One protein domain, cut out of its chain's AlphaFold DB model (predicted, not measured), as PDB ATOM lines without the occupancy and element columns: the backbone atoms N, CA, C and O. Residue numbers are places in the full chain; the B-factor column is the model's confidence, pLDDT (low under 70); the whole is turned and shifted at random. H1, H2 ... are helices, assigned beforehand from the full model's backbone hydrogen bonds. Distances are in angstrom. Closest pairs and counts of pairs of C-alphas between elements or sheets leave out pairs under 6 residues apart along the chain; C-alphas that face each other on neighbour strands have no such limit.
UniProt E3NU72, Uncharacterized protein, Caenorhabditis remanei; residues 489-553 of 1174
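Overview. This is residues 489 to 553 of the 1174 residues of an uncharacterized protein of Caenorhabditis remanei (UniProt E3NU72). A long helix, H1, is crossed near its middle by H3 as an X, and the shorter H2 folds side by side with H3 as a helical hairpin over the later part of H1. A stretch with no named element, residues 489 to 500, leads into H1, and residues 518 to 523, of which 518 is the last residue of H1, stick out where the chain leaves H1 toward H2. The printed part has 65 residues, with three named helices in the order H1, H2, H3 and no named strand; the class is all helix. It is compact, with a radius of gyration of the C-alphas of 11.7 A and spans of 34 by 29 by 19 A.

Along the chain. After residues 489 to 500, H1 holds residues 501 to 518 and is 25.5 A long, beginning at C-alpha 501 at (134.456, 154.452, 179.299). H2 holds residues 527 to 534, with C-alpha 527 at (153.671, 167.373, 180.655). H3 holds residues 538 to 553, is 22.6 A long and ends at C-alpha 553 at (135.856, 166.996, 177.315).

Arrangement. H1 touches H3 with residues 505 to 512 alone. Their closest C-alphas, those of Thr 509 and Ala 545, are 5.6 A apart, and their lines are about perpendicular at 75 degrees. H1 and H2 are close but not clearly touching; their closest C-alphas, those of Ser 516 and Thr 533, are 7.2 A apart, and their lines are about perpendicular at 77 degrees. H2 and H3 form a helical hairpin: they touch, with the C-alphas of Phe 532 and Gln 541 closest at 5.6 A, and run opposite ways at a shallow tilt of 15 degrees. In H1, H2 and H3 every O i to N i+4 pair is within hydrogen-bond range.

Size, cuts and confidence. The two C-alphas farthest apart, those of Asn 499 and Lys 521, are 35.2 A apart. The printed part has no cut. The link from H1 to H2 is short and that from H2 to H3 is tight. The mean pLDDT of the printed part is 81.7; residues 489, 520 to 523 and 525 are under 70.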
ATOM      1  N   GLN A 489     138.512 174.251 167.313       58.00
ATOM      2  CA  GLN A 489     138.749 172.873 166.887       58.00
ATOM      3  C   GLN A 489     137.990 171.880 167.789       58.00
ATOM      4  O   GLN A 489     138.030 172.033 169.014       58.00
ATOM      5  N   PRO A 490     137.324 170.856 167.217       70.69
ATOM      6  CA  PRO A 490     136.725 169.772 167.991       70.69
ATOM      7  C   PRO A 490     137.811 168.957 168.705       70.69
ATOM      8  O   PRO A 490     138.976 168.952 168.290       70.69
ATOM      9  N   SER A 491     137.449 168.231 169.767       79.62
ATOM     10  CA  SER A 491     138.423 167.344 170.404       79.62
ATOM     11  C   SER A 491     138.782 166.173 169.484       79.62
ATOM     12  O   SER A 491     137.937 165.608 168.794       79.62
ATOM     13  N   PHE A 492     140.045 165.746 169.524       82.94
ATOM     14  CA  PHE A 492     140.509 164.553 168.809       82.94
ATOM     15  C   PHE A 492     140.025 163.234 169.447       82.94
ATOM     16  O   PHE A 492     140.320 162.155 168.931       82.94
ATOM     17  N   ILE A 493     139.323 163.287 170.587       85.31
ATOM     18  CA  ILE A 493     138.846 162.104 171.310       85.31
ATOM     19  C   ILE A 493     137.441 161.712 170.826       85.31
ATOM     20  O   ILE A 493     136.493 162.474 171.006       85.31
ATOM     21  N   PRO A 494     137.247 160.494 170.284       83.88
ATOM     22  CA  PRO A 494     135.970 160.083 169.710       83.88
ATOM     23  C   PRO A 494     134.986 159.612 170.796       83.88
ATOM     24  O   PRO A 494     134.712 158.417 170.942       83.88
ATOM     25  N   PHE A 495     134.428 160.549 171.571       84.56
ATOM     26  CA  PHE A 495     133.513 160.259 172.689       84.56
ATOM     27  C   PHE A 495     132.269 159.441 172.295       84.56
ATOM     28  O   PHE A 495     131.706 158.740 173.137       84.56
ATOM     29  N   THR A 496     131.832 159.512 171.035       83.06
ATOM     30  CA  THR A 496     130.663 158.796 170.493       83.06
ATOM     31  C   THR A 496     130.978 157.405 169.935       83.06
ATOM     32  O   THR A 496     130.055 156.610 169.774       83.06
ATOM     33  N   ALA A 497     132.248 157.066 169.682       81.00
ATOM     34  CA  ALA A 497     132.622 155.805 169.030       81.00
ATOM     35  C   ALA A 497     132.433 154.560 169.915       81.00
ATOM     36  O   ALA A 497     132.410 153.438 169.411       81.00
ATOM     37  N   THR A 498     132.298 154.721 171.238       82.56
ATOM     38  CA  THR A 498     132.042 153.598 172.151       82.56
ATOM     39  C   THR A 498     131.040 153.966 173.245       82.56
ATOM     40  O   THR A 498     130.995 155.096 173.722       82.56
ATOM     41  N   ASN A 499     130.267 152.973 173.694       82.69
ATOM     42  CA  ASN A 499     129.354 153.089 174.837       82.69
ATOM     43  C   ASN A 499     129.979 152.573 176.155       82.69
ATOM     44  O   ASN A 499     129.256 152.147 177.047       82.69
ATOM     45  N   SER A 500     131.311 152.564 176.283       84.75
ATOM     46  CA  SER A 500     132.015 152.112 177.495       84.75
ATOM     47  C   SER A 500     133.248 152.975 177.750       84.75
ATOM     48  O   SER A 500     134.132 153.060 176.898       84.75
ATOM     49  N   LEU A 501     133.326 153.592 178.936       89.38
ATOM     50  CA  LEU A 501     134.456 154.452 179.299       89.38
ATOM     51  C   LEU A 501     135.776 153.679 179.308       89.38
ATOM     52  O   LEU A 501     136.779 154.172 178.800       89.38
ATOM     53  N   SER A 502     135.770 152.445 179.813       85.62
ATOM     54  CA  SER A 502     136.957 151.593 179.856       85.62
ATOM     55  C   SER A 502     137.476 151.283 178.445       85.62
ATOM     56  O   SER A 502     138.676 151.388 178.211       85.62
ATOM     57  N   LYS A 503     136.585 151.016 177.473       87.12
ATOM     58  CA  LYS A 503     136.974 150.846 176.058       87.12
ATOM     59  C   LYS A 503     137.544 152.131 175.454       87.12
ATOM     60  O   LYS A 503     138.560 152.061 174.769       87.12
ATOM     61  N   LEU A 504     136.943 153.292 175.730       89.19
ATOM     62  CA  LEU A 504     137.469 154.587 175.278       89.19
ATOM     63  C   LEU A 504     138.874 154.853 175.847       89.19
ATOM     64  O   LEU A 504     139.772 155.233 175.101       89.19
ATOM     65  N   VAL A 505     139.095 154.573 177.139       89.62
ATOM     66  CA  VAL A 505     140.420 154.648 177.782       89.62
ATOM     67  C   VAL A 505     141.412 153.700 177.105       89.62
ATOM     68  O   VAL A 505     142.529 154.123 176.809       89.62
ATOM     69  N   THR A 506     141.032 152.455 176.798       88.44
ATOM     70  CA  THR A 506     141.898 151.514 176.064       88.44
ATOM     71  C   THR A 506     142.262 152.037 174.674       88.44
ATOM     72  O   THR A 506     143.439 152.019 174.323       88.44
ATOM     73  N   VAL A 507     141.296 152.552 173.904       87.38
ATOM     74  CA  VAL A 507     141.538 153.118 172.564       87.38
ATOM     75  C   VAL A 507     142.495 154.308 172.637       87.38
ATOM     76  O   VAL A 507     143.495 154.320 171.926       87.38
ATOM     77  N   VAL A 508     142.266 155.263 173.545       87.75
ATOM     78  CA  VAL A 508     143.172 156.410 173.732       87.75
ATOM     79  C   VAL A 508     144.556 155.949 174.204       87.75
ATOM     80  O   VAL A 508     145.558 156.406 173.669       87.75
ATOM     81  N   THR A 509     144.649 154.975 175.115       87.44
ATOM     82  CA  THR A 509     145.940 154.407 175.556       87.44
ATOM     83  C   THR A 509     146.695 153.743 174.398       87.44
ATOM     84  O   THR A 509     147.910 153.900 174.294       87.44
ATOM     85  N   ILE A 510     146.002 153.030 173.500       86.94
ATOM     86  CA  ILE A 510     146.599 152.453 172.284       86.94
ATOM     87  C   ILE A 510     147.087 153.563 171.350       86.94
ATOM     88  O   ILE A 510     148.217 153.490 170.880       86.94
ATOM     89  N   ILE A 511     146.289 154.610 171.122       85.81
ATOM     90  CA  ILE A 511     146.675 155.764 170.296       85.81
ATOM     91  C   ILE A 511     147.943 156.433 170.856       85.81
ATOM     92  O   ILE A 511     148.914 156.606 170.122       85.81
ATOM     93  N   LEU A 512     147.987 156.732 172.159       84.94
ATOM     94  CA  LEU A 512     149.149 157.346 172.816       84.94
ATOM     95  C   LEU A 512     150.394 156.439 172.782       84.94
ATOM     96  O   LEU A 512     151.491 156.921 172.499       84.94
ATOM     97  N   ARG A 513     150.237 155.119 172.987       84.25
ATOM     98  CA  ARG A 513     151.317 154.120 172.819       84.25
ATOM     99  C   ARG A 513     151.822 154.032 171.383       84.25
ATOM    100  O   ARG A 513     153.012 153.812 171.172       84.25
ATOM    101  N   THR A 514     150.943 154.169 170.398       84.06
ATOM    102  CA  THR A 514     151.336 154.192 168.987       84.06
ATOM    103  C   THR A 514     152.114 155.471 168.695       84.06
ATOM    104  O   THR A 514     153.212 155.390 168.158       84.06
ATOM    105  N   PHE A 515     151.645 156.639 169.145       81.69
ATOM    106  CA  PHE A 515     152.395 157.891 168.997       81.69
ATOM    107  C   PHE A 515     153.769 157.857 169.680       81.69
ATOM    108  O   PHE A 515     154.748 158.270 169.057       81.69
ATOM    109  N   SER A 516     153.893 157.315 170.898       79.44
ATOM    110  CA  SER A 516     155.200 157.191 171.566       79.44
ATOM    111  C   SER A 516     156.140 156.202 170.861       79.44
ATOM    112  O   SER A 516     157.340 156.460 170.760       79.44
ATOM    113  N   LYS A 517     155.612 155.104 170.296       79.12
ATOM    114  CA  LYS A 517     156.392 154.124 169.517       79.12
ATOM    115  C   LYS A 517     156.765 154.593 168.109       79.12
ATOM    116  O   LYS A 517     157.801 154.158 167.609       79.12
ATOM    117  N   THR A 518     155.971 155.457 167.482       79.19
ATOM    118  CA  THR A 518     156.229 155.974 166.126       79.19
ATOM    119  C   THR A 518     157.114 157.226 166.148       79.19
ATOM    120  O   THR A 518     157.951 157.401 165.268       79.19
ATOM    121  N   LEU A 519     157.009 158.074 167.180       78.75
ATOM    122  CA  LEU A 519     157.750 159.340 167.299       78.75
ATOM    123  C   LEU A 519     158.907 159.278 168.317       78.75
ATOM    124  O   LEU A 519     159.181 160.253 169.012       78.75
ATOM    125  N   LYS A 520     159.637 158.153 168.374       64.50
ATOM    126  CA  LYS A 520     160.711 157.877 169.363       64.50
ATOM    127  C   LYS A 520     161.813 158.943 169.486       64.50
ATOM    128  O   LYS A 520     162.484 158.991 170.507       64.50
ATOM    129  N   LYS A 521     162.040 159.758 168.447       59.53
ATOM    130  CA  LYS A 521     163.065 160.823 168.429       59.53
ATOM    131  C   LYS A 521     162.536 162.210 168.829       59.53
ATOM    132  O   LYS A 521     163.318 163.153 168.887       59.53
ATOM    133  N   LYS A 522     161.229 162.367 169.069       65.62
ATOM    134  CA  LYS A 522     160.616 163.659 169.405       65.62
ATOM    135  C   LYS A 522     160.640 163.873 170.918       65.62
ATOM    136  O   LYS A 522     160.067 163.079 171.658       65.62
ATOM    137  N   GLN A 523     161.258 164.961 171.378       68.12
ATOM    138  CA  GLN A 523     161.091 165.397 172.764       68.12
ATOM    139  C   GLN A 523     159.659 165.920 172.946       68.12
ATOM    140  O   GLN A 523     159.219 166.826 172.241       68.12
ATOM    141  N   TRP A 524     158.907 165.311 173.860       71.94
ATOM    142  CA  TRP A 524     157.539 165.723 174.163       71.94
ATOM    143  C   TRP A 524     157.561 166.951 175.068       71.94
ATOM    144  O   TRP A 524     158.029 166.862 176.195       71.94
ATOM    145  N   GLU A 525     157.041 168.086 174.609       64.00
ATOM    146  CA  GLU A 525     156.992 169.314 175.417       64.00
ATOM    147  C   GLU A 525     155.872 169.265 176.468       64.00
ATOM    148  O   GLU A 525     156.068 169.663 177.617       64.00
ATOM    149  N   THR A 526     154.714 168.700 176.106       74.06
ATOM    150  CA  THR A 526     153.526 168.611 176.968       74.06
ATOM    151  C   THR A 526     153.756 167.706 178.192       74.06
ATOM    152  O   THR A 526     154.110 166.538 177.993       74.06
ATOM    153  N   PRO A 527     153.456 168.158 179.431       74.12
ATOM    154  CA  PRO A 527     153.671 167.373 180.655       74.12
ATOM    155  C   PRO A 527     153.020 165.984 180.633       74.12
ATOM    156  O   PRO A 527     153.643 165.004 181.024       74.12
ATOM    157  N   LEU A 528     151.804 165.891 180.088       79.88
ATOM    158  CA  LEU A 528     151.008 164.661 180.046       79.88
ATOM    159  C   LEU A 528     151.669 163.550 179.213       79.88
ATOM    160  O   LEU A 528     151.642 162.389 179.608       79.88
ATOM    161  N   MET A 529     152.304 163.893 178.086       78.19
ATOM    162  CA  MET A 529     153.055 162.908 177.297       78.19
ATOM    163  C   MET A 529     154.367 162.513 177.972       78.19
ATOM    164  O   MET A 529     154.719 161.340 177.908       78.19
ATOM    165  N   LYS A 530     155.054 163.444 178.658       80.00
ATOM    166  CA  LYS A 530     156.240 163.109 179.464       80.00
ATOM    167  C   LYS A 530     155.880 162.073 180.531       80.00
ATOM    168  O   LYS A 530     156.516 161.027 180.576       80.00
ATOM    169  N   GLU A 531     154.819 162.324 181.302       81.94
ATOM    170  CA  GLU A 531     154.288 161.414 182.326       81.94
ATOM    171  C   GLU A 531     153.871 160.056 181.730       81.94
ATOM    172  O   GLU A 531     154.320 159.013 182.202       81.94
ATOM    173  N   PHE A 532     153.124 160.049 180.617       83.81
ATOM    174  CA  PHE A 532     152.732 158.814 179.921       83.81
ATOM    175  C   PHE A 532     153.933 157.968 179.459       83.81
ATOM    176  O   PHE A 532     153.862 156.740 179.469       83.81
ATOM    177  N   THR A 533     155.033 158.606 179.040       80.56
ATOM    178  CA  THR A 533     156.273 157.916 178.641       80.56
ATOM    179  C   THR A 533     157.219 157.592 179.798       80.56
ATOM    180  O   THR A 533     158.138 156.804 179.604       80.56
ATOM    181  N   ALA A 534     157.016 158.170 180.985       79.75
ATOM    182  CA  ALA A 534     157.891 157.976 182.145       79.75
ATOM    183  C   ALA A 534     157.653 156.644 182.879       79.75
ATOM    184  O   ALA A 534     158.474 156.245 183.701       79.75
ATOM    185  N   SER A 535     156.547 155.951 182.591       78.19
ATOM    186  CA  SER A 535     156.222 154.648 183.170       78.19
ATOM    187  C   SER A 535     155.632 153.710 182.121       78.19
ATOM    188  O   SER A 535     154.732 154.086 181.367       78.19
ATOM    189  N   GLU A 536     156.113 152.466 182.091       77.19
ATOM    190  CA  GLU A 536     155.567 151.405 181.234       77.19
ATOM    191  C   GLU A 536     154.373 150.663 181.864       77.19
ATOM    192  O   GLU A 536     153.727 149.867 181.180       77.19
ATOM    193  N   ASP A 537     154.031 150.946 183.130       84.19
ATOM    194  CA  ASP A 537     152.896 150.319 183.821       84.19
ATOM    195  C   ASP A 537     151.569 150.578 183.069       84.19
ATOM    196  O   ASP A 537     151.139 151.734 182.938       84.19
ATOM    197  N   PRO A 538     150.862 149.521 182.613       81.56
ATOM    198  CA  PRO A 538     149.561 149.658 181.971       81.56
ATOM    199  C   PRO A 538     148.513 150.386 182.818       81.56
ATOM    200  O   PRO A 538     147.653 151.061 182.250       81.56
ATOM    201  N   VAL A 539     148.565 150.274 184.151       80.75
ATOM    202  CA  VAL A 539     147.603 150.918 185.055       80.75
ATOM    203  C   VAL A 539     147.873 152.420 185.149       80.75
ATOM    204  O   VAL A 539     146.939 153.216 185.026       80.75
ATOM    205  N   HIS A 540     149.131 152.833 185.309       84.25
ATOM    206  CA  HIS A 540     149.537 154.236 185.255       84.25
ATOM    207  C   HIS A 540     149.201 154.875 183.896       84.25
ATOM    208  O   HIS A 540     148.528 155.904 183.852       84.25
ATOM    209  N   GLN A 541     149.543 154.223 182.780       85.88
ATOM    210  CA  GLN A 541     149.214 154.721 181.438       85.88
ATOM    211  C   GLN A 541     147.698 154.869 181.214       85.88
ATOM    212  O   GLN A 541     147.252 155.866 180.643       85.88
ATOM    213  N   ALA A 542     146.881 153.938 181.722       84.38
ATOM    214  CA  ALA A 542     145.423 154.048 181.669       84.38
ATOM    215  C   ALA A 542     144.878 155.212 182.525       84.38
ATOM    216  O   ALA A 542     143.912 155.864 182.121       84.38
ATOM    217  N   LYS A 543     145.495 155.520 183.678       85.50
ATOM    218  CA  LYS A 543     145.148 156.702 184.494       85.50
ATOM    219  C   LYS A 543     145.427 158.001 183.733       85.50
ATOM    220  O   LYS A 543     144.534 158.843 183.651       85.50
ATOM    221  N   VAL A 544     146.605 158.130 183.121       87.06
ATOM    222  CA  VAL A 544     146.994 159.312 182.330       87.06
ATOM    223  C   VAL A 544     146.095 159.479 181.092       87.06
ATOM    224  O   VAL A 544     145.617 160.580 180.812       87.06
ATOM    225  N   ALA A 545     145.747 158.388 180.398       88.56
ATOM    226  CA  ALA A 545     144.787 158.422 179.289       88.56
ATOM    227  C   ALA A 545     143.365 158.820 179.739       88.56
ATOM    228  O   ALA A 545     142.699 159.613 179.072       88.56
ATOM    229  N   ARG A 546     142.890 158.325 180.891       89.25
ATOM    230  CA  ARG A 546     141.591 158.717 181.470       89.25
ATOM    231  C   ARG A 546     141.563 160.192 181.881       89.25
ATOM    232  O   ARG A 546     140.542 160.852 181.707       89.25
ATOM    233  N   PHE A 547     142.673 160.710 182.396       88.56
ATOM    234  CA  PHE A 547     142.841 162.125 182.720       88.56
ATOM    235  C   PHE A 547     142.779 163.010 181.463       88.56
ATOM    236  O   PHE A 547     142.028 163.986 181.440       88.56
ATOM    237  N   LEU A 548     143.459 162.608 180.380       89.06
ATOM    238  CA  LEU A 548     143.375 163.267 179.072       89.06
ATOM    239  C   LEU A 548     141.930 163.323 178.542       89.06
ATOM    240  O   LEU A 548     141.476 164.391 178.143       89.06
ATOM    241  N   ILE A 549     141.185 162.211 178.620       90.31
ATOM    242  CA  ILE A 549     139.766 162.126 178.215       90.31
ATOM    243  C   ILE A 549     138.885 163.140 178.963       90.31
ATOM    244  O   ILE A 549     138.000 163.749 178.365       90.31
ATOM    245  N   ILE A 550     139.118 163.348 180.262       89.88
ATOM    246  CA  ILE A 550     138.347 164.309 181.065       89.88
ATOM    247  C   ILE A 550     138.720 165.757 180.709       89.88
ATOM    248  O   ILE A 550     137.831 166.607 180.613       89.88
ATOM    249  N   LYS A 551     140.013 166.031 180.491       88.06
ATOM    250  CA  LYS A 551     140.535 167.365 180.155       88.06
ATOM    251  C   LYS A 551     140.076 167.839 178.773       88.06
ATOM    252  O   LYS A 551     139.665 168.983 178.609       88.06
ATOM    253  N   GLU A 552     140.087 166.940 177.798       89.31
ATOM    254  CA  GLU A 552     139.612 167.196 176.436       89.31
ATOM    255  C   GLU A 552     138.088 167.381 176.345       89.31
ATOM    256  O   GLU A 552     137.617 168.146 175.505       89.31
ATOM    257  N   HIS A 553     137.309 166.786 177.258       89.81
ATOM    258  CA  HIS A 553     135.856 166.996 177.315       89.81
ATOM    259  C   HIS A 553     135.468 168.471 177.513       89.81
ATOM    260  O   HIS A 553     134.392 168.862 177.074       89.81
TER     261      HIS A 553